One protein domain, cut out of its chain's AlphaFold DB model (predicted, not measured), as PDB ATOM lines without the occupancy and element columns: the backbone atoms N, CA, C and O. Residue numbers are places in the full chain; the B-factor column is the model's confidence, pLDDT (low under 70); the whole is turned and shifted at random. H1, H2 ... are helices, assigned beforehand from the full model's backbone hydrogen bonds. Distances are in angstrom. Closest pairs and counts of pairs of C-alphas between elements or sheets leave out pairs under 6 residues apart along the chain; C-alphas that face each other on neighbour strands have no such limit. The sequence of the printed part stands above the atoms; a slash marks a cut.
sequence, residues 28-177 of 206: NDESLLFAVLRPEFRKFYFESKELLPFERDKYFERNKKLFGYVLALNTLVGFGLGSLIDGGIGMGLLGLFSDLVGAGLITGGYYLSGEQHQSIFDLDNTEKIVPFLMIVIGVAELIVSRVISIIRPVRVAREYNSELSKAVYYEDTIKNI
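This is residues 28 to 177 of the 206 residues of an uncharacterized protein of Spirochaetaceae bacterium (UniProt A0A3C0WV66). One very long helix, H7, is the axis of a rod: H6 pairs with its earlier part as a helical hairpin, the short H4 packs on it midway, and H1, H2, H3 and H8 gather at its far end. H5 bridges H4 and H6. The printed part has 150 residues with eight named helices, H1 to H8 along the chain, and no named strand; the class is all helix. It is extended, with a radius of gyration of the C-alphas of 24.0 A and spans of 76 by 27 by 23 A.

Find C-alpha 126 at (189.336, 126.418, 160.389); from there H7, residues 126 to 168, runs 63.2 A to C-alpha 168 at (188.557, 166.565, 111.569). Before it look for H1, residues 28 to 36, H2, 39 to 49, H3, 53 to 63, H4, 68 to 77, H5, 81 to 85, and H6, 89 to 114, 36.8 A long. H8, residues 170 to 177, follows.

H7 is the hub. It touches H6 at a shallow tilt of 19 degrees, opposite ways, a hairpin whose closest C-alphas, Gly 102 and Gly 138, are 4.0 A apart. Residues 146 to 154 of H7 alone touch H4, closest at C-alphas 71 and 150, 6.0 A. At residues 163 to 168 alone H7 touches H2, closest at C-alphas 45 and 167, 4.6 A. H2, H3 and H7 form an up-and-down bundle, each running against the one before. H1 touches H8, closest at C-alphas 33 and 174, 6.8 A. Every O i to N i+4 pair is within hydrogen-bond range except in H2, 5 of 7, and H7, 35 of 39.

The farthest C-alphas, Asn 28 and His 117, are 78.1 A apart. The printed part has no cut; the link H6 to H7 is long. Confidence is under 70 at, among them, residues 67 to 92 and 114 to 123.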
ATOM      1  N   ASN A  28     201.208 179.229 110.797       74.88
ATOM      2  CA  ASN A  28     201.265 179.225 112.256       74.88
ATOM      3  C   ASN A  28     200.094 178.457 112.890       74.88
ATOM      4  O   ASN A  28     200.251 177.888 113.964       74.88
ATOM      5  N   ASP A  29     198.938 178.395 112.229       74.62
ATOM      6  CA  ASP A  29     197.769 177.682 112.751       74.62
ATOM      7  C   ASP A  29     197.938 176.161 112.591       74.62
ATOM      8  O   ASP A  29     197.610 175.382 113.487       74.62
ATOM      9  N   GLU A  30     198.542 175.731 111.477       80.12
ATOM     10  CA  GLU A  30     198.851 174.319 111.225       80.12
ATOM     11  C   GLU A  30     199.934 173.783 112.168       80.12
ATOM     12  O   GLU A  30     199.850 172.646 112.633       80.12
ATOM     13  N   SER A  31     200.944 174.597 112.489       81.75
ATOM     14  CA  SER A  31     202.005 174.189 113.411       81.75
ATOM     15  C   SER A  31     201.491 174.017 114.843       81.75
ATOM     16  O   SER A  31     201.886 173.059 115.511       81.75
ATOM     17  N   LEU A  32     200.560 174.868 115.292       80.00
ATOM     18  CA  LEU A  32     199.878 174.714 116.581       80.00
ATOM     19  C   LEU A  32     199.037 173.436 116.626       80.00
ATOM     20  O   LEU A  32     199.113 172.682 117.598       80.00
ATOM     21  N   LEU A  33     198.281 173.148 115.564       82.31
ATOM     22  CA  LEU A  33     197.507 171.914 115.477       82.31
ATOM     23  C   LEU A  33     198.421 170.681 115.520       82.31
ATOM     24  O   LEU A  33     198.158 169.756 116.279       82.31
ATOM     25  N   PHE A  34     199.524 170.668 114.766       86.25
ATOM     26  CA  PHE A  34     200.463 169.538 114.738       86.25
ATOM     27  C   PHE A  34     201.293 169.361 116.009       86.25
ATOM     28  O   PHE A  34     201.825 168.266 116.216       86.25
ATOM     29  N   ALA A  35     201.403 170.398 116.842       84.06
ATOM     30  CA  ALA A  35     201.977 170.295 118.178       84.06
ATOM     31  C   ALA A  35     201.038 169.563 119.153       84.06
ATOM     32  O   ALA A  35     201.510 168.881 120.060       84.06
ATOM     33  N   VAL A  36     199.720 169.678 118.957       83.88
ATOM     34  CA  VAL A  36     198.701 169.028 119.800       83.88
ATOM     35  C   VAL A  36     198.298 167.655 119.256       83.88
ATOM     36  O   VAL A  36     197.971 166.756 120.028       83.88
ATOM     37  N   LEU A  37     198.307 167.487 117.933       87.00
ATOM     38  CA  LEU A  37     197.818 166.291 117.262       87.00
ATOM     39  C   LEU A  37     198.887 165.199 117.196       87.00
ATOM     40  O   LEU A  37     200.004 165.415 116.710       87.00
ATOM     41  N   ARG A  38     198.509 163.981 117.593       88.31
ATOM     42  CA  ARG A  38     199.383 162.814 117.445       88.31
ATOM     43  C   ARG A  38     199.738 162.535 115.970       88.31
ATOM     44  O   ARG A  38     198.890 162.740 115.093       88.31
ATOM     45  N   PRO A  39     200.966 162.064 115.661       88.75
ATOM     46  CA  PRO A  39     201.435 161.882 114.284       88.75
ATOM     47  C   PRO A  39     200.517 161.010 113.427       88.75
ATOM     48  O   PRO A  39     200.248 161.346 112.274       88.75
ATOM     49  N   GLU A  40     199.978 159.933 113.999       88.44
ATOM     50  CA  GLU A  40     199.089 158.998 113.311       88.44
ATOM     51  C   GLU A  40     197.742 159.616 112.899       88.44
ATOM     52  O   GLU A  40     197.080 159.092 111.999       88.44
ATOM     53  N   PHE A  41     197.354 160.747 113.503       89.06
ATOM     54  CA  PHE A  41     196.107 161.445 113.186       89.06
ATOM     55  C   PHE A  41     196.255 162.537 112.126       89.06
ATOM     56  O   PHE A  41     195.252 163.016 111.594       89.06
ATOM     57  N   ARG A  42     197.486 162.902 111.748       90.06
ATOM     58  CA  ARG A  42     197.740 163.964 110.757       90.06
ATOM     59  C   ARG A  42     197.140 163.651 109.388       90.06
ATOM     60  O   ARG A  42     196.699 164.565 108.703       90.06
ATOM     61  N   LYS A  43     197.056 162.371 109.011       91.25
ATOM     62  CA  LYS A  43     196.394 161.955 107.763       91.25
ATOM     63  C   LYS A  43     194.916 162.362 107.718       91.25
ATOM     64  O   LYS A  43     194.468 162.878 106.704       91.25
ATOM     65  N   PHE A  44     194.199 162.235 108.838       90.31
ATOM     66  CA  PHE A  44     192.781 162.594 108.915       90.31
ATOM     67  C   PHE A  44     192.587 164.106 108.795       90.31
ATOM     68  O   PHE A  44     191.597 164.546 108.220       90.31
ATOM     69  N   TYR A  45     193.539 164.907 109.286       88.38
ATOM     70  CA  TYR A  45     193.535 166.353 109.060       88.38
ATOM     71  C   TYR A  45     193.646 166.679 107.566       88.38
ATOM     72  O   TYR A  45     192.795 167.386 107.037       88.38
ATOM     73  N   PHE A  46     194.647 166.132 106.869       88.75
ATOM     74  CA  PHE A  46     194.835 166.420 105.443       88.75
ATOM     75  C   PHE A  46     193.643 165.971 104.595       88.75
ATOM     76  O   PHE A  46     193.188 166.729 103.747       88.75
ATOM     77  N   GLU A  47     193.099 164.785 104.868       89.56
ATOM     78  CA  GLU A  47     191.930 164.265 104.153       89.56
ATOM     79  C   GLU A  47     190.651 165.065 104.442       89.56
ATOM     80  O   GLU A  47     189.809 165.203 103.563       89.56
ATOM     81  N   SER A  48     190.491 165.607 105.655       89.06
ATOM     82  CA  SER A  48     189.282 166.354 106.036       89.06
ATOM     83  C   SER A  48     189.334 167.850 105.730       89.06
ATOM     84  O   SER A  48     188.284 168.488 105.673       89.06
ATOM     85  N   LYS A  49     190.524 168.422 105.510       86.75
ATOM     86  CA  LYS A  49     190.711 169.853 105.219       86.75
ATOM     87  C   LYS A  49     190.009 170.300 103.936       86.75
ATOM     88  O   LYS A  49     189.574 171.445 103.845       86.75
ATOM     89  N   GLU A  50     189.903 169.408 102.957       88.06
ATOM     90  CA  GLU A  50     189.268 169.686 101.663       88.06
ATOM     91  C   GLU A  50     187.757 169.396 101.657       88.06
ATOM     92  O   GLU A  50     187.077 169.702 100.681       88.06
ATOM     93  N   LEU A  51     187.221 168.831 102.744       89.69
ATOM     94  CA  LEU A  51     185.826 168.413 102.838       89.69
ATOM     95  C   LEU A  51     184.906 169.553 103.284       89.69
ATOM     96  O   LEU A  51     185.238 170.364 104.155       89.69
ATOM     97  N   LEU A  52     183.684 169.558 102.748       89.38
ATOM     98  CA  LEU A  52     182.615 170.434 103.229       89.38
ATOM     99  C   LEU A  52     182.188 170.036 104.658       89.38
ATOM    100  O   LEU A  52     182.371 168.887 105.061       89.38
ATOM    101  N   PRO A  53     181.566 170.936 105.449       84.94
ATOM    102  CA  PRO A  53     181.166 170.635 106.830       84.94
ATOM    103  C   PRO A  53     180.344 169.343 106.987       84.94
ATOM    104  O   PRO A  53     180.678 168.507 107.818       84.94
ATOM    105  N   PHE A  54     179.343 169.121 106.131       88.56
ATOM    106  CA  PHE A  54     178.526 167.900 106.179       88.56
ATOM    107  C   PHE A  54     179.302 166.636 105.759       88.56
ATOM    108  O   PHE A  54     178.985 165.526 106.189       88.56
ATOM    109  N   GLU A  55     180.320 166.781 104.908       89.31
ATOM    110  CA  GLU A  55     181.195 165.678 104.504       89.31
ATOM    111  C   GLU A  55     182.174 165.329 105.622       89.31
ATOM    112  O   GLU A  55     182.432 164.146 105.838       89.31
ATOM    113  N   ARG A  56     182.650 166.330 106.378       87.19
ATOM    114  CA  ARG A  56     183.453 166.130 107.592       87.19
ATOM    115  C   ARG A  56     182.688 165.335 108.642       87.19
ATOM    116  O   ARG A  56     183.253 164.388 109.181       87.19
ATOM    117  N   ASP A  57     181.408 165.632 108.860       88.19
ATOM    118  CA  ASP A  57     180.570 164.859 109.788       88.19
ATOM    119  C   ASP A  57     180.455 163.395 109.361       88.19
ATOM    120  O   ASP A  57     180.689 162.474 110.144       88.19
ATOM    121  N   LYS A  58     180.177 163.159 108.076       89.62
ATOM    122  CA  LYS A  58     180.105 161.802 107.525       89.62
ATOM    123  C   LYS A  58     181.456 161.082 107.581       89.62
ATOM    124  O   LYS A  58     181.504 159.869 107.796       89.62
ATOM    125  N   TYR A  59     182.550 161.809 107.377       89.31
ATOM    126  CA  TYR A  59     183.909 161.289 107.448       89.31
ATOM    127  C   TYR A  59     184.297 160.924 108.885       89.31
ATOM    128  O   TYR A  59     184.847 159.844 109.109       89.31
ATOM    129  N   PHE A  60     183.956 161.763 109.864       89.31
ATOM    130  CA  PHE A  60     184.125 161.471 111.284       89.31
ATOM    131  C   PHE A  60     183.333 160.221 111.681       89.31
ATOM    132  O   PHE A  60     183.896 159.278 112.234       89.31
ATOM    133  N   GLU A  61     182.054 160.162 111.312       86.50
ATOM    134  CA  GLU A  61     181.171 159.028 111.596       86.50
ATOM    135  C   GLU A  61     181.656 157.712 110.980       86.50
ATOM    136  O   GLU A  61     181.481 156.649 111.574       86.50
ATOM    137  N   ARG A  62     182.301 157.765 109.810       87.69
ATOM    138  CA  ARG A  62     182.879 156.586 109.153       87.69
ATOM    139  C   ARG A  62     184.169 156.108 109.823       87.69
ATOM    140  O   ARG A  62     184.427 154.909 109.835       87.69
ATOM    141  N   ASN A  63     184.987 157.031 110.325       86.44
ATOM    142  CA  ASN A  63     186.309 156.718 110.866       86.44
ATOM    143  C   ASN A  63     186.327 156.559 112.391       86.44
ATOM    144  O   ASN A  63     187.320 156.074 112.934       86.44
ATOM    145  N   LYS A  64     185.260 156.946 113.101       83.75
ATOM    146  CA  LYS A  64     185.180 156.768 114.553       83.75
ATOM    147  C   LYS A  64     185.272 155.291 114.922       83.75
ATOM    148  O   LYS A  64     184.682 154.420 114.281       83.75
ATOM    149  N   LYS A  65     185.963 155.003 116.021       78.62
ATOM    150  CA  LYS A  65     185.960 153.658 116.592       78.62
ATOM    151  C   LYS A  65     184.660 153.438 117.357       78.62
ATOM    152  O   LYS A  65     184.378 154.116 118.348       78.62
ATOM    153  N   LEU A  66     183.884 152.458 116.899       70.62
ATOM    154  CA  LEU A  66     182.724 151.941 117.615       70.62
ATOM    155  C   LEU A  66     183.198 150.963 118.694       70.62
ATOM    156  O   LEU A  66     183.648 149.860 118.404       70.62
ATOM    157  N   PHE A  67     183.071 151.361 119.958       66.50
ATOM    158  CA  PHE A  67     183.406 150.510 121.106       66.50
ATOM    159  C   PHE A  67     182.362 149.413 121.360       66.50
ATOM    160  O   PHE A  67     182.646 148.447 122.066       66.50
ATOM    161  N   GLY A  68     181.158 149.557 120.794       63.50
ATOM    162  CA  GLY A  68     180.023 148.674 121.056       63.50
ATOM    163  C   GLY A  68     180.292 147.212 120.700       63.50
ATOM    164  O   GLY A  68     179.867 146.334 121.437       63.50
ATOM    165  N   TYR A  69     181.053 146.942 119.635       60.28
ATOM    166  CA  TYR A  69     181.366 145.573 119.216       60.28
ATOM    167  C   TYR A  69     182.353 144.878 120.164       60.28
ATOM    168  O   TYR A  69     182.107 143.754 120.589       60.28
ATOM    169  N   VAL A  70     183.428 145.563 120.567       61.28
ATOM    170  CA  VAL A  70     184.418 145.025 121.519       61.28
ATOM    171  C   VAL A  70     183.795 144.854 122.904       61.28
ATOM    172  O   VAL A  70     184.030 143.851 123.575       61.28
ATOM    173  N   LEU A  71     182.945 145.800 123.310       64.69
ATOM    174  CA  LEU A  71     182.172 145.711 124.541       64.69
ATOM    175  C   LEU A  71     181.190 144.535 124.497       64.69
ATOM    176  O   LEU A  71     181.156 143.747 125.438       64.69
ATOM    177  N   ALA A  72     180.428 144.380 123.411       61.22
ATOM    178  CA  ALA A  72     179.485 143.280 123.241       61.22
ATOM    179  C   ALA A  72     180.199 141.925 123.230       61.22
ATOM    180  O   ALA A  72     179.778 141.025 123.943       61.22
ATOM    181  N   LEU A  73     181.314 141.792 122.508       60.81
ATOM    182  CA  LEU A  73     182.106 140.560 122.478       60.81
ATOM    183  C   LEU A  73     182.687 140.214 123.845       60.81
ATOM    184  O   LEU A  73     182.554 139.077 124.293       60.81
ATOM    185  N   ASN A  74     183.287 141.188 124.535       63.50
ATOM    186  CA  ASN A  74     183.802 140.948 125.876       63.50
ATOM    187  C   ASN A  74     182.666 140.591 126.837       63.50
ATOM    188  O   ASN A  74     182.853 139.678 127.627       63.50
ATOM    189  N   THR A  75     181.489 141.224 126.746       61.06
ATOM    190  CA  THR A  75     180.364 141.018 127.682       61.06
ATOM    191  C   THR A  75     179.551 139.748 127.403       61.06
ATOM    192  O   THR A  75     179.107 139.107 128.353       61.06
ATOM    193  N   LEU A  76     179.370 139.358 126.136       58.03
ATOM    194  CA  LEU A  76     178.569 138.195 125.734       58.03
ATOM    195  C   LEU A  76     179.381 136.902 125.688       58.03
ATOM    196  O   LEU A  76     178.883 135.867 126.111       58.03
ATOM    197  N   VAL A  77     180.611 136.946 125.168       57.22
ATOM    198  CA  VAL A  77     181.376 135.720 124.881       57.22
ATOM    199  C   VAL A  77     182.233 135.288 126.074       57.22
ATOM    200  O   VAL A  77     182.537 134.109 126.214       57.22
ATOM    201  N   GLY A  78     182.573 136.203 126.991       59.06
ATOM    202  CA  GLY A  78     183.485 135.838 128.084       59.06
ATOM    203  C   GLY A  78     184.946 135.754 127.625       59.06
ATOM    204  O   GLY A  78     185.226 135.831 126.430       59.06
ATOM    205  N   PHE A  79     185.884 135.592 128.564       57.62
ATOM    206  CA  PHE A  79     187.216 135.040 128.267       57.62
ATOM    207  C   PHE A  79     188.160 135.890 127.405       57.62
ATOM    208  O   PHE A  79     188.953 135.353 126.641       57.62
ATOM    209  N   GLY A  80     188.090 137.225 127.470       55.56
ATOM    210  CA  GLY A  80     189.059 138.100 126.781       55.56
ATOM    211  C   GLY A  80     189.077 138.004 125.242       55.56
ATOM    212  O   GLY A  80     189.885 138.679 124.595       55.56
ATOM    213  N   LEU A  81     188.167 137.227 124.642       59.28
ATOM    214  CA  LEU A  81     188.093 136.944 123.205       59.28
ATOM    215  C   LEU A  81     187.856 138.203 122.363       59.28
ATOM    216  O   LEU A  81     188.396 138.324 121.264       59.28
ATOM    217  N   GLY A  82     187.128 139.191 122.890       57.19
ATOM    218  CA  GLY A  82     186.919 140.465 122.200       57.19
ATOM    219  C   GLY A  82     188.208 141.269 122.006       57.19
ATOM    220  O   GLY A  82     188.354 141.958 121.002       57.19
ATOM    221  N   SER A  83     189.181 141.139 122.913       57.97
ATOM    222  CA  SER A  83     190.475 141.825 122.789       57.97
ATOM    223  C   SER A  83     191.469 141.117 121.855       57.97
ATOM    224  O   SER A  83     192.322 141.783 121.268       57.97
ATOM    225  N   LEU A  84     191.321 139.798 121.652       58.69
ATOM    226  CA  LEU A  84     192.047 139.046 120.616       58.69
ATOM    227  C   LEU A  84     191.617 139.484 119.212       58.69
ATOM    228  O   LEU A  84     192.459 139.635 118.331       58.69
ATOM    229  N   ILE A  85     190.319 139.737 119.029       57.69
ATOM    230  CA  ILE A  85     189.742 140.164 117.748       57.69
ATOM    231  C   ILE A  85     190.166 141.599 117.387       57.69
ATOM    232  O   ILE A  85     190.383 141.891 116.215       57.69
ATOM    233  N   ASP A  86     190.357 142.479 118.377       59.38
ATOM    234  CA  ASP A  86     190.770 143.882 118.168       59.38
ATOM    235  C   ASP A  86     192.308 144.067 118.088       59.38
ATOM    236  O   ASP A  86     192.831 145.174 118.217       59.38
ATOM    237  N   GLY A  87     193.064 142.973 117.895       57.50
ATOM    238  CA  GLY A  87     194.521 142.990 117.682       57.50
ATOM    239  C   GLY A  87     195.374 143.100 118.954       57.50
ATOM    240  O   GLY A  87     196.599 143.197 118.876       57.50
ATOM    241  N   GLY A  88     194.762 143.055 120.138       60.94
ATOM    242  CA  GLY A  88     195.431 143.140 121.437       60.94
ATOM    243  C   GLY A  88     195.821 141.779 122.020       60.94
ATOM    244  O   GLY A  88     195.415 141.471 123.139       60.94
ATOM    245  N   ILE A  89     196.618 140.974 121.300       65.62
ATOM    246  CA  ILE A  89     196.938 139.568 121.651       65.62
ATOM    247  C   ILE A  89     197.413 139.406 123.101       65.62
ATOM    248  O   ILE A  89     196.899 138.560 123.828       65.62
ATOM    249  N   GLY A  90     198.358 140.237 123.551       68.69
ATOM    250  CA  GLY A  90     198.897 140.138 124.912       68.69
ATOM    251  C   GLY A  90     197.841 140.360 125.998       68.69
ATOM    252  O   GLY A  90     197.874 139.708 127.037       68.69
ATOM    253  N   MET A  91     196.861 141.228 125.743       65.62
ATOM    254  CA  MET A  91     195.791 141.501 126.702       65.62
ATOM    255  C   MET A  91     194.697 140.443 126.673       65.62
ATOM    256  O   MET A  91     194.147 140.128 127.723       65.62
ATOM    257  N   GLY A  92     194.414 139.874 125.503       67.56
ATOM    258  CA  GLY A  92     193.482 138.758 125.403       67.56
ATOM    259  C   GLY A  92     194.010 137.498 126.063       67.56
ATOM    260  O   GLY A  92     193.262 136.833 126.771       67.56
ATOM    261  N   LEU A  93     195.312 137.235 125.940       74.44
ATOM    262  CA  LEU A  93     195.971 136.176 126.699       74.44
ATOM    263  C   LEU A  93     195.920 136.449 128.203       74.44
ATOM    264  O   LEU A  93     195.572 135.554 128.959       74.44
ATOM    265  N   LEU A  94     196.205 137.676 128.647       74.50
ATOM    266  CA  LEU A  94     196.153 138.020 130.070       74.50
ATOM    267  C   LEU A  94     194.737 137.877 130.650       74.50
ATOM    268  O   LEU A  94     194.585 137.369 131.757       74.50
ATOM    269  N   GLY A  95     193.708 138.258 129.887       71.75
ATOM    270  CA  GLY A  95     192.308 138.023 130.250       71.75
ATOM    271  C   GLY A  95     191.967 136.534 130.331       71.75
ATOM    272  O   GLY A  95     191.381 136.102 131.316       71.75
ATOM    273  N   LEU A  96     192.402 135.733 129.352       76.88
ATOM    274  CA  LEU A  96     192.228 134.276 129.365       76.88
ATOM    275  C   LEU A  96     192.922 133.610 130.556       76.88
ATOM    276  O   LEU A  96     192.340 132.732 131.184       76.88
ATOM    277  N   PHE A  97     194.154 134.018 130.874       82.62
ATOM    278  CA  PHE A  97     194.890 133.490 132.020       82.62
ATOM    279  C   PHE A  97     194.230 133.875 133.339       82.62
ATOM    280  O   PHE A  97     194.090 133.011 134.195       82.62
ATOM    281  N   SER A  98     193.793 135.125 133.500       82.56
ATOM    282  CA  SER A  98     193.085 135.545 134.714       82.56
ATOM    283  C   SER A  98     191.758 134.802 134.873       82.56
ATOM    284  O   SER A  98     191.447 134.320 135.957       82.56
ATOM    285  N   ASP A  99     191.018 134.588 133.782       81.06
ATOM    286  CA  ASP A  99     189.780 133.811 133.837       81.06
ATOM    287  C   ASP A  99     190.049 132.322 134.143       81.06
ATOM    288  O   ASP A  99     189.294 131.696 134.888       81.06
ATOM    289  N   LEU A 100     191.154 131.759 133.635       86.31
ATOM    290  CA  LEU A 100     191.604 130.402 133.958       86.31
ATOM    291  C   LEU A 100     192.016 130.267 135.432       86.31
ATOM    292  O   LEU A 100     191.669 129.274 136.068       86.31
ATOM    293  N   VAL A 101     192.737 131.249 135.980       88.00
ATOM    294  CA  VAL A 101     193.145 131.274 137.393       88.00
ATOM    295  C   VAL A 101     191.920 131.420 138.292       88.00
ATOM    296  O   VAL A 101     191.745 130.603 139.194       88.00
ATOM    297  N   GLY A 102     191.022 132.363 137.997       86.44
ATOM    298  CA  GLY A 102     189.784 132.556 138.750       86.44
ATOM    299  C   GLY A 102     188.898 131.305 138.748       86.44
ATOM    300  O   GLY A 102     188.453 130.851 139.805       86.44
ATOM    301  N   ALA A 103     188.703 130.675 137.583       86.75
ATOM    302  CA  ALA A 103     187.965 129.415 137.476       86.75
ATOM    303  C   ALA A 103     188.672 128.253 138.196       86.75
ATOM    304  O   ALA A 103     188.012 127.426 138.831       86.75
ATOM    305  N   GLY A 104     190.005 128.199 138.137       88.75
ATOM    306  CA  GLY A 104     190.822 127.215 138.844       88.75
ATOM    307  C   GLY A 104     190.715 127.349 140.363       88.75
ATOM    308  O   GLY A 104     190.551 126.346 141.051       88.75
ATOM    309  N   LEU A 105     190.723 128.578 140.885       88.69
ATOM    310  CA  LEU A 105     190.538 128.870 142.308       88.69
ATOM    311  C   LEU A 105     189.144 128.471 142.797       88.69
ATOM    312  O   LEU A 105     189.026 127.827 143.838       88.69
ATOM    313  N   ILE A 106     188.100 128.782 142.023       87.38
ATOM    314  CA  ILE A 106     186.727 128.369 142.341       87.38
ATOM    315  C   ILE A 106     186.626 126.843 142.347       87.38
ATOM    316  O   ILE A 106     186.160 126.262 143.324       87.38
ATOM    317  N   THR A 107     187.092 126.182 141.286       87.00
ATOM    318  CA  THR A 107     186.999 124.720 141.151       87.00
ATOM    319  C   THR A 107     187.823 124.004 142.221       87.00
ATOM    320  O   THR A 107     187.346 123.044 142.819       87.00
ATOM    321  N   GLY A 108     189.030 124.495 142.514       86.88
ATOM    322  CA  GLY A 108     189.892 123.971 143.571       86.88
ATOM    323  C   GLY A 108     189.281 124.144 144.961       86.88
ATOM    324  O   GLY A 108     189.266 123.192 145.737       86.88
ATOM    325  N   GLY A 109     188.700 125.312 145.253       84.38
ATOM    326  CA  GLY A 109     187.971 125.544 146.500       84.38
ATOM    327  C   GLY A 109     186.744 124.634 146.641       84.38
ATOM    328  O   GLY A 109     186.530 124.056 147.704       84.38
ATOM    329  N   TYR A 110     185.985 124.412 145.563       83.75
ATOM    330  CA  TYR A 110     184.877 123.449 145.562       83.75
ATOM    331  C   TYR A 110     185.342 122.007 145.780       83.75
ATOM    332  O   TYR A 110     184.720 121.286 146.554       83.75
ATOM    333  N   TYR A 111     186.429 121.586 145.129       85.94
ATOM    334  CA  TYR A 111     186.967 120.234 145.278       85.94
ATOM    335  C   TYR A 111     187.442 119.977 146.715       85.94
ATOM    336  O   TYR A 111     187.045 118.989 147.326       85.94
ATOM    337  N   LEU A 112     188.206 120.915 147.285       82.06
ATOM    338  CA  LEU A 112     188.674 120.844 148.674       82.06
ATOM    339  C   LEU A 112     187.519 120.878 149.684       82.06
ATOM    340  O   LEU A 112     187.606 120.260 150.739       82.06
ATOM    341  N   SER A 113     186.422 121.569 149.361       75.00
ATOM    342  CA  SER A 113     185.226 121.572 150.203       75.00
ATOM    343  C   SER A 113     184.376 120.305 150.058       75.00
ATOM    344  O   SER A 113     183.674 119.956 151.002       75.00
ATOM    345  N   GLY A 114     184.392 119.635 148.901       65.50
ATOM    346  CA  GLY A 114     183.549 118.470 148.604       65.50
ATOM    347  C   GLY A 114     183.960 117.192 149.337       65.50
ATOM    348  O   GLY A 114     183.119 116.325 149.583       65.50
ATOM    349  N   GLU A 115     185.222 117.087 149.757       62.25
ATOM    350  CA  GLU A 115     185.684 115.985 150.611       62.25
ATOM    351  C   GLU A 115     185.092 116.052 152.033       62.25
ATOM    352  O   GLU A 115     185.037 115.043 152.736       62.25
ATOM    353  N   GLN A 116     184.545 117.203 152.439       57.75
ATOM    354  CA  GLN A 116     183.872 117.399 153.720       57.75
ATOM    355  C   GLN A 116     182.359 117.553 153.479       57.75
ATOM    356  O   GLN A 116     181.904 118.592 153.024       57.75
ATOM    357  N   HIS A 117     181.552 116.522 153.769       55.69
ATOM    358  CA  HIS A 117     180.090 116.451 153.526       55.69
ATOM    359  C   HIS A 117     179.225 117.441 154.362       55.69
ATOM    360  O   HIS A 117     178.145 117.103 154.845       55.69
ATOM    361  N   GLN A 118     179.682 118.673 154.574       58.16
ATOM    362  CA  GLN A 118     179.019 119.711 155.363       58.16
ATOM    363  C   GLN A 118     179.062 121.065 154.641       58.16
ATOM    364  O   GLN A 118     179.838 121.265 153.714       58.16
ATOM    365  N   SER A 119     178.229 122.014 155.085       62.59
ATOM    366  CA  SER A 119     178.117 123.354 154.489       62.59
ATOM    367  C   SER A 119     179.478 124.051 154.344       62.59
ATOM    368  O   SER A 119     180.257 124.106 155.299       62.59
ATOM    369  N   ILE A 120     179.715 124.622 153.158       63.88
ATOM    370  CA  ILE A 120     180.895 125.427 152.780       63.88
ATOM    371  C   ILE A 120     180.914 126.778 153.523       63.88
ATOM    372  O   ILE A 120     181.941 127.441 153.614       63.88
ATOM    373  N   PHE A 121     179.768 127.191 154.072       65.12
ATOM    374  CA  PHE A 121     179.592 128.460 154.789       65.12
ATOM    375  C   PHE A 121     179.829 128.351 156.300       65.12
ATOM    376  O   PHE A 121     179.605 129.312 157.034       65.12
ATOM    377  N   ASP A 122     180.252 127.181 156.770       69.19
ATOM    378  CA  ASP A 122     180.557 126.928 158.174       69.19
ATOM    379  C   ASP A 122     181.978 127.410 158.502       69.19
ATOM    380  O   ASP A 122     182.952 126.658 158.443       69.19
ATOM    381  N   LEU A 123     182.082 128.715 158.763       65.94
ATOM    382  CA  LEU A 123     183.337 129.439 159.003       65.94
ATOM    383  C   LEU A 123     183.963 129.150 160.377       65.94
ATOM    384  O   LEU A 123     185.110 129.534 160.601       65.94
ATOM    385  N   ASP A 124     183.243 128.465 161.268       71.19
ATOM    386  CA  ASP A 124     183.757 128.054 162.581       71.19
ATOM    387  C   ASP A 124     184.755 126.891 162.466       71.19
ATOM    388  O   ASP A 124     185.543 126.643 163.381       71.19
ATOM    389  N   ASN A 125     184.773 126.199 161.321       71.81
ATOM    390  CA  ASN A 125     185.750 125.163 161.030       71.81
ATOM    391  C   ASN A 125     186.945 125.746 160.258       71.81
ATOM    392  O   ASN A 125     186.855 126.070 159.071       71.81
ATOM    393  N   THR A 126     188.094 125.845 160.929       71.50
ATOM    394  CA  THR A 126     189.336 126.418 160.389       71.50
ATOM    395  C   THR A 126     189.797 125.744 159.093       71.50
ATOM    396  O   THR A 126     190.413 126.392 158.248       71.50
ATOM    397  N   GLU A 127     189.459 124.466 158.901       75.44
ATOM    398  CA  GLU A 127     189.783 123.697 157.694       75.44
ATOM    399  C   GLU A 127     188.996 124.161 156.454       75.44
ATOM    400  O   GLU A 127     189.462 123.987 155.328       75.44
ATOM    401  N   LYS A 128     187.843 124.823 156.639       72.06
ATOM    402  CA  LYS A 128     186.975 125.318 155.554       72.06
ATOM    403  C   LYS A 128     187.252 126.765 155.152       72.06
ATOM    404  O   LYS A 128     186.848 127.190 154.069       72.06
ATOM    405  N   ILE A 129     187.992 127.508 155.978       81.25
ATOM    406  CA  ILE A 129     188.364 128.902 155.698       81.25
ATOM    407  C   ILE A 129     189.164 128.991 154.394       81.25
ATOM    408  O   ILE A 129     188.915 129.874 153.576       81.25
ATOM    409  N   VAL A 130     190.096 128.063 154.170       83.50
ATOM    410  CA  VAL A 130     190.944 128.059 152.969       83.50
ATOM    411  C   VAL A 130     190.126 127.788 151.690       83.50
ATOM    412  O   VAL A 130     190.181 128.632 150.792       83.50
ATOM    413  N   PRO A 131     189.314 126.713 151.593       84.00
ATOM    414  CA  PRO A 131     188.406 126.495 150.461       84.00
ATOM    415  C   PRO A 131     187.466 127.674 150.184       84.00
ATOM    416  O   PRO A 131     187.316 128.092 149.034       84.00
ATOM    417  N   PHE A 132     186.869 128.247 151.234       83.94
ATOM    418  CA  PHE A 132     185.975 129.396 151.113       83.94
ATOM    419  C   PHE A 132     186.700 130.624 150.545       83.94
ATOM    420  O   PHE A 132     186.217 131.245 149.596       83.94
ATOM    421  N   LEU A 133     187.890 130.946 151.061       87.06
ATOM    422  CA  LEU A 133     188.703 132.050 150.552       87.06
ATOM    423  C   LEU A 133     189.119 131.835 149.096       87.06
ATOM    424  O   LEU A 133     189.089 132.792 148.328       87.06
ATOM    425  N   MET A 134     189.450 130.610 148.682       88.38
ATOM    426  CA  MET A 134     189.765 130.320 147.279       88.38
ATOM    427  C   MET A 134     188.580 130.620 146.354       88.38
ATOM    428  O   MET A 134     188.764 131.262 145.322       88.38
ATOM    429  N   ILE A 135     187.359 130.239 146.746       87.44
ATOM    430  CA  ILE A 135     186.146 130.557 145.977       87.44
ATOM    431  C   ILE A 135     185.926 132.071 145.922       87.44
ATOM    432  O   ILE A 135     185.704 132.618 144.843       87.44
ATOM    433  N   VAL A 136     186.014 132.764 147.061       88.75
ATOM    434  CA  VAL A 136     185.798 134.219 147.129       88.75
ATOM    435  C   VAL A 136     186.828 134.976 146.291       88.75
ATOM    436  O   VAL A 136     186.452 135.860 145.524       88.75
ATOM    437  N   ILE A 137     188.109 134.619 146.399       89.44
ATOM    438  CA  ILE A 137     189.187 135.237 145.620       89.44
ATOM    439  C   ILE A 137     188.986 134.953 144.131       89.44
ATOM    440  O   ILE A 137     189.071 135.882 143.334       89.44
ATOM    441  N   GLY A 138     188.647 133.717 143.753       87.06
ATOM    442  CA  GLY A 138     188.386 133.372 142.356       87.06
ATOM    443  C   GLY A 138     187.194 134.136 141.767       87.06
ATOM    444  O   GLY A 138     187.284 134.659 140.659       87.06
ATOM    445  N   VAL A 139     186.097 134.296 142.519       86.81
ATOM    446  CA  VAL A 139     184.948 135.118 142.094       86.81
ATOM    447  C   VAL A 139     185.333 136.594 141.980       86.81
ATOM    448  O   VAL A 139     184.977 137.250 141.000       86.81
ATOM    449  N   ALA A 140     186.067 137.128 142.958       87.50
ATOM    450  CA  ALA A 140     186.526 138.512 142.934       87.50
ATOM    451  C   ALA A 140     187.442 138.781 141.731       87.50
ATOM    452  O   ALA A 140     187.280 139.800 141.058       87.50
ATOM    453  N   GLU A 141     188.351 137.857 141.420       87.06
ATOM    454  CA  GLU A 141     189.232 137.944 140.258       87.06
ATOM    455  C   GLU A 141     188.434 138.010 138.952       87.06
ATOM    456  O   GLU A 141     188.648 138.931 138.164       87.06
ATOM    457  N   LEU A 142     187.453 137.119 138.760       83.88
ATOM    458  CA  LEU A 142     186.594 137.120 137.568       83.88
ATOM    459  C   LEU A 142     185.796 138.424 137.413       83.88
ATOM    460  O   LEU A 142     185.593 138.916 136.303       83.88
ATOM    461  N   ILE A 143     185.336 139.020 138.516       84.38
ATOM    462  CA  ILE A 143     184.632 140.309 138.469       84.38
ATOM    463  C   ILE A 143     185.596 141.430 138.071       84.38
ATOM    464  O   ILE A 143     185.279 142.251 137.206       84.38
ATOM    465  N   VAL A 144     186.783 141.473 138.678       83.81
ATOM    466  CA  VAL A 144     187.794 142.497 138.386       83.81
ATOM    467  C   VAL A 144     188.276 142.386 136.938       83.81
ATOM    468  O   VAL A 144     188.329 143.404 136.238       83.81
ATOM    469  N   SER A 145     188.549 141.170 136.452       78.00
ATOM    470  CA  SER A 145     188.931 140.916 135.057       78.00
ATOM    471  C   SER A 145     187.851 141.439 134.102       78.00
ATOM    472  O   SER A 145     188.155 142.116 133.109       78.00
ATOM    473  N   ARG A 146     186.570 141.248 134.452       76.25
ATOM    474  CA  ARG A 146     185.420 141.732 133.679       76.25
ATOM    475  C   ARG A 146     185.343 143.249 133.606       76.25
ATOM    476  O   ARG A 146     185.182 143.804 132.519       76.25
ATOM    477  N   VAL A 147     185.486 143.919 134.745       77.81
ATOM    478  CA  VAL A 147     185.425 145.383 134.838       77.81
ATOM    479  C   VAL A 147     186.545 146.022 134.013       77.81
ATOM    480  O   VAL A 147     186.290 146.929 133.217       77.81
ATOM    481  N   ILE A 148     187.771 145.506 134.120       73.69
ATOM    482  CA  ILE A 148     188.919 145.995 133.342       73.69
ATOM    483  C   ILE A 148     188.682 145.797 131.837       73.69
ATOM    484  O   ILE A 148     188.951 146.702 131.036       73.69
ATOM    485  N   SER A 149     188.126 144.646 131.454       68.25
ATOM    486  CA  SER A 149     187.811 144.303 130.061       68.25
ATOM    487  C   SER A 149     186.728 145.195 129.438       68.25
ATOM    488  O   SER A 149     186.684 145.339 128.216       68.25
ATOM    489  N   ILE A 150     185.875 145.813 130.262       69.88
ATOM    490  CA  ILE A 150     184.811 146.739 129.845       69.88
ATOM    491  C   ILE A 150     185.311 148.185 129.777       69.88
ATOM    492  O   ILE A 150     185.091 148.875 128.783       69.88
ATOM    493  N   ILE A 151     186.002 148.660 130.817       74.44
ATOM    494  CA  ILE A 151     186.408 150.071 130.927       74.44
ATOM    495  C   ILE A 151     187.431 150.437 129.846       74.44
ATOM    496  O   ILE A 151     187.423 151.542 129.294       74.44
ATOM    497  N   ARG A 152     188.331 149.510 129.522       68.44
ATOM    498  CA  ARG A 152     189.446 149.779 128.617       68.44
ATOM    499  C   ARG A 152     189.043 150.076 127.165       68.44
ATOM    500  O   ARG A 152     189.515 151.097 126.662       68.44
ATOM    501  N   PRO A 153     188.208 149.272 126.472       67.38
ATOM    502  CA  PRO A 153     187.800 149.592 125.102       67.38
ATOM    503  C   PRO A 153     187.061 150.931 125.022       67.38
ATOM    504  O   PRO A 153     187.259 151.678 124.067       67.38
ATOM    505  N   VAL A 154     186.295 151.289 126.059       75.19
ATOM    506  CA  VAL A 154     185.642 152.601 126.159       75.19
ATOM    507  C   VAL A 154     186.680 153.719 126.223       75.19
ATOM    508  O   VAL A 154     186.585 154.689 125.472       75.19
ATOM    509  N   ARG A 155     187.705 153.578 127.071       77.06
ATOM    510  CA  ARG A 155     188.770 154.578 127.193       77.06
ATOM    511  C   ARG A 155     189.562 154.742 125.895       77.06
ATOM    512  O   ARG A 155     189.731 155.868 125.438       77.06
ATOM    513  N   VAL A 156     189.998 153.643 125.281       77.50
ATOM    514  CA  VAL A 156     190.780 153.680 124.034       77.50
ATOM    515  C   VAL A 156     189.960 154.274 122.887       77.50
ATOM    516  O   VAL A 156     190.468 155.110 122.143       77.50
ATOM    517  N   ALA A 157     188.685 153.896 122.756       79.25
ATOM    518  CA  ALA A 157     187.802 154.476 121.748       79.25
ATOM    519  C   ALA A 157     187.544 155.965 122.004       79.25
ATOM    520  O   ALA A 157     187.544 156.748 121.062       79.25
ATOM    521  N   ARG A 158     187.377 156.380 123.266       82.06
ATOM    522  CA  ARG A 158     187.200 157.791 123.628       82.06
ATOM    523  C   ARG A 158     188.439 158.618 123.295       82.06
ATOM    524  O   ARG A 158     188.307 159.669 122.680       82.06
ATOM    525  N   GLU A 159     189.626 158.140 123.658       83.44
ATOM    526  CA  GLU A 159     190.892 158.804 123.330       83.44
ATOM    527  C   GLU A 159     191.100 158.876 121.810       83.44
ATOM    528  O   GLU A 159     191.479 159.923 121.291       83.44
ATOM    529  N   TYR A 160     190.795 157.800 121.078       85.44
ATOM    530  CA  TYR A 160     190.867 157.785 119.617       85.44
ATOM    531  C   TYR A 160     189.877 158.770 118.979       85.44
ATOM    532  O   TYR A 160     190.271 159.584 118.151       85.44
ATOM    533  N   ASN A 161     188.606 158.733 119.384       86.31
ATOM    534  CA  ASN A 161     187.560 159.598 118.833       86.31
ATOM    535  C   ASN A 161     187.804 161.069 119.194       86.31
ATOM    536  O   ASN A 161     187.520 161.945 118.385       86.31
ATOM    537  N   SER A 162     188.381 161.347 120.367       86.44
ATOM    538  CA  SER A 162     188.806 162.696 120.747       86.44
ATOM    539  C   SER A 162     189.909 163.221 119.829       86.44
ATOM    540  O   SER A 162     189.853 164.375 119.417       86.44
ATOM    541  N   GLU A 163     190.919 162.414 119.509       87.06
ATOM    542  CA  GLU A 163     191.992 162.827 118.597       87.06
ATOM    543  C   GLU A 163     191.511 162.931 117.148       87.06
ATOM    544  O   GLU A 163     191.860 163.879 116.447       87.06
ATOM    545  N   LEU A 164     190.635 162.018 116.719       88.75
ATOM    546  CA  LEU A 164     189.975 162.098 115.420       88.75
ATOM    547  C   LEU A 164     189.142 163.379 115.310       88.75
ATOM    548  O   LEU A 164     189.206 164.066 114.298       88.75
ATOM    549  N   SER A 165     188.412 163.735 116.369       88.88
ATOM    550  CA  SER A 165     187.632 164.970 116.427       88.88
ATOM    551  C   SER A 165     188.527 166.201 116.309       88.88
ATOM    552  O   SER A 165     188.183 167.117 115.572       88.88
ATOM    553  N   LYS A 166     189.686 166.231 116.981       87.38
ATOM    554  CA  LYS A 166     190.649 167.338 116.848       87.38
ATOM    555  C   LYS A 166     191.206 167.453 115.428       87.38
ATOM    556  O   LYS A 166     191.414 168.562 114.947       87.38
ATOM    557  N   ALA A 167     191.450 166.322 114.764       87.31
ATOM    558  CA  ALA A 167     191.952 166.298 113.392       87.31
ATOM    559  C   ALA A 167     190.897 166.768 112.378       87.31
ATOM    560  O   ALA A 167     191.217 167.558 111.495       87.31
ATOM    561  N   VAL A 168     189.655 166.288 112.511       88.88
ATOM    562  CA  VAL A 168     188.557 166.565 111.569       88.88
ATOM    563  C   VAL A 168     187.943 167.948 111.801       88.88
ATOM    564  O   VAL A 168     187.740 168.705 110.855       88.88
ATOM    565  N   TYR A 169     187.706 168.319 113.061       88.56
ATOM    566  CA  TYR A 169     187.154 169.614 113.477       88.56
ATOM    567  C   TYR A 169     188.264 170.552 113.972       88.56
ATOM    568  O   TYR A 169     188.200 171.158 115.049       88.56
ATOM    569  N   TYR A 170     189.332 170.657 113.183       81.50
ATOM    570  CA  TYR A 170     190.514 171.437 113.546       81.50
ATOM    571  C   TYR A 170     190.209 172.931 113.718       81.50
ATOM    572  O   TYR A 170     190.837 173.589 114.544       81.50
ATOM    573  N   GLU A 171     189.229 173.472 112.988       77.88
ATOM    574  CA  GLU A 171     188.887 174.896 113.053       77.88
ATOM    575  C   GLU A 171     188.414 175.305 114.451       77.88
ATOM    576  O   GLU A 171     188.846 176.325 114.990       77.88
ATOM    577  N   ASP A 172     187.560 174.487 115.064       78.25
ATOM    578  CA  ASP A 172     187.048 174.730 116.411       78.25
ATOM    579  C   ASP A 172     188.107 174.420 117.472       78.25
ATOM    580  O   ASP A 172     188.203 175.112 118.485       78.25
ATOM    581  N   THR A 173     188.981 173.449 117.198       75.62
ATOM    582  CA  THR A 173     190.137 173.143 118.048       75.62
ATOM    583  C   THR A 173     191.095 174.334 118.130       75.62
ATOM    584  O   THR A 173     191.473 174.746 119.226       75.62
ATOM    585  N   ILE A 174     191.447 174.940 116.993       72.81
ATOM    586  CA  ILE A 174     192.346 176.100 116.944       72.81
ATOM    587  C   ILE A 174     191.678 177.325 117.567       72.81
ATOM    588  O   ILE A 174     192.319 178.008 118.360       72.81
ATOM    589  N   LYS A 175     190.385 177.580 117.302       74.88
ATOM    590  CA  LYS A 175     189.645 178.660 117.986       74.88
ATOM    591  C   LYS A 175     189.718 178.510 119.504       74.88
ATOM    592  O   LYS A 175     190.009 179.487 120.185       74.88
ATOM    593  N   ASN A 176     189.517 177.302 120.030       70.31
ATOM    594  CA  ASN A 176     189.599 177.046 121.467       70.31
ATOM    595  C   ASN A 176     191.018 177.248 122.019       70.31
ATOM    596  O   ASN A 176     191.173 177.850 123.079       70.31
ATOM    597  N   ILE A 177     192.058 176.818 121.296       69.44
ATOM    598  CA  ILE A 177     193.462 177.055 121.681       69.44
ATOM    599  C   ILE A 177     193.782 178.556 121.690       69.44
ATOM    600  O   ILE A 177     194.390 179.050 122.637       69.44
TER     601      ILE A 177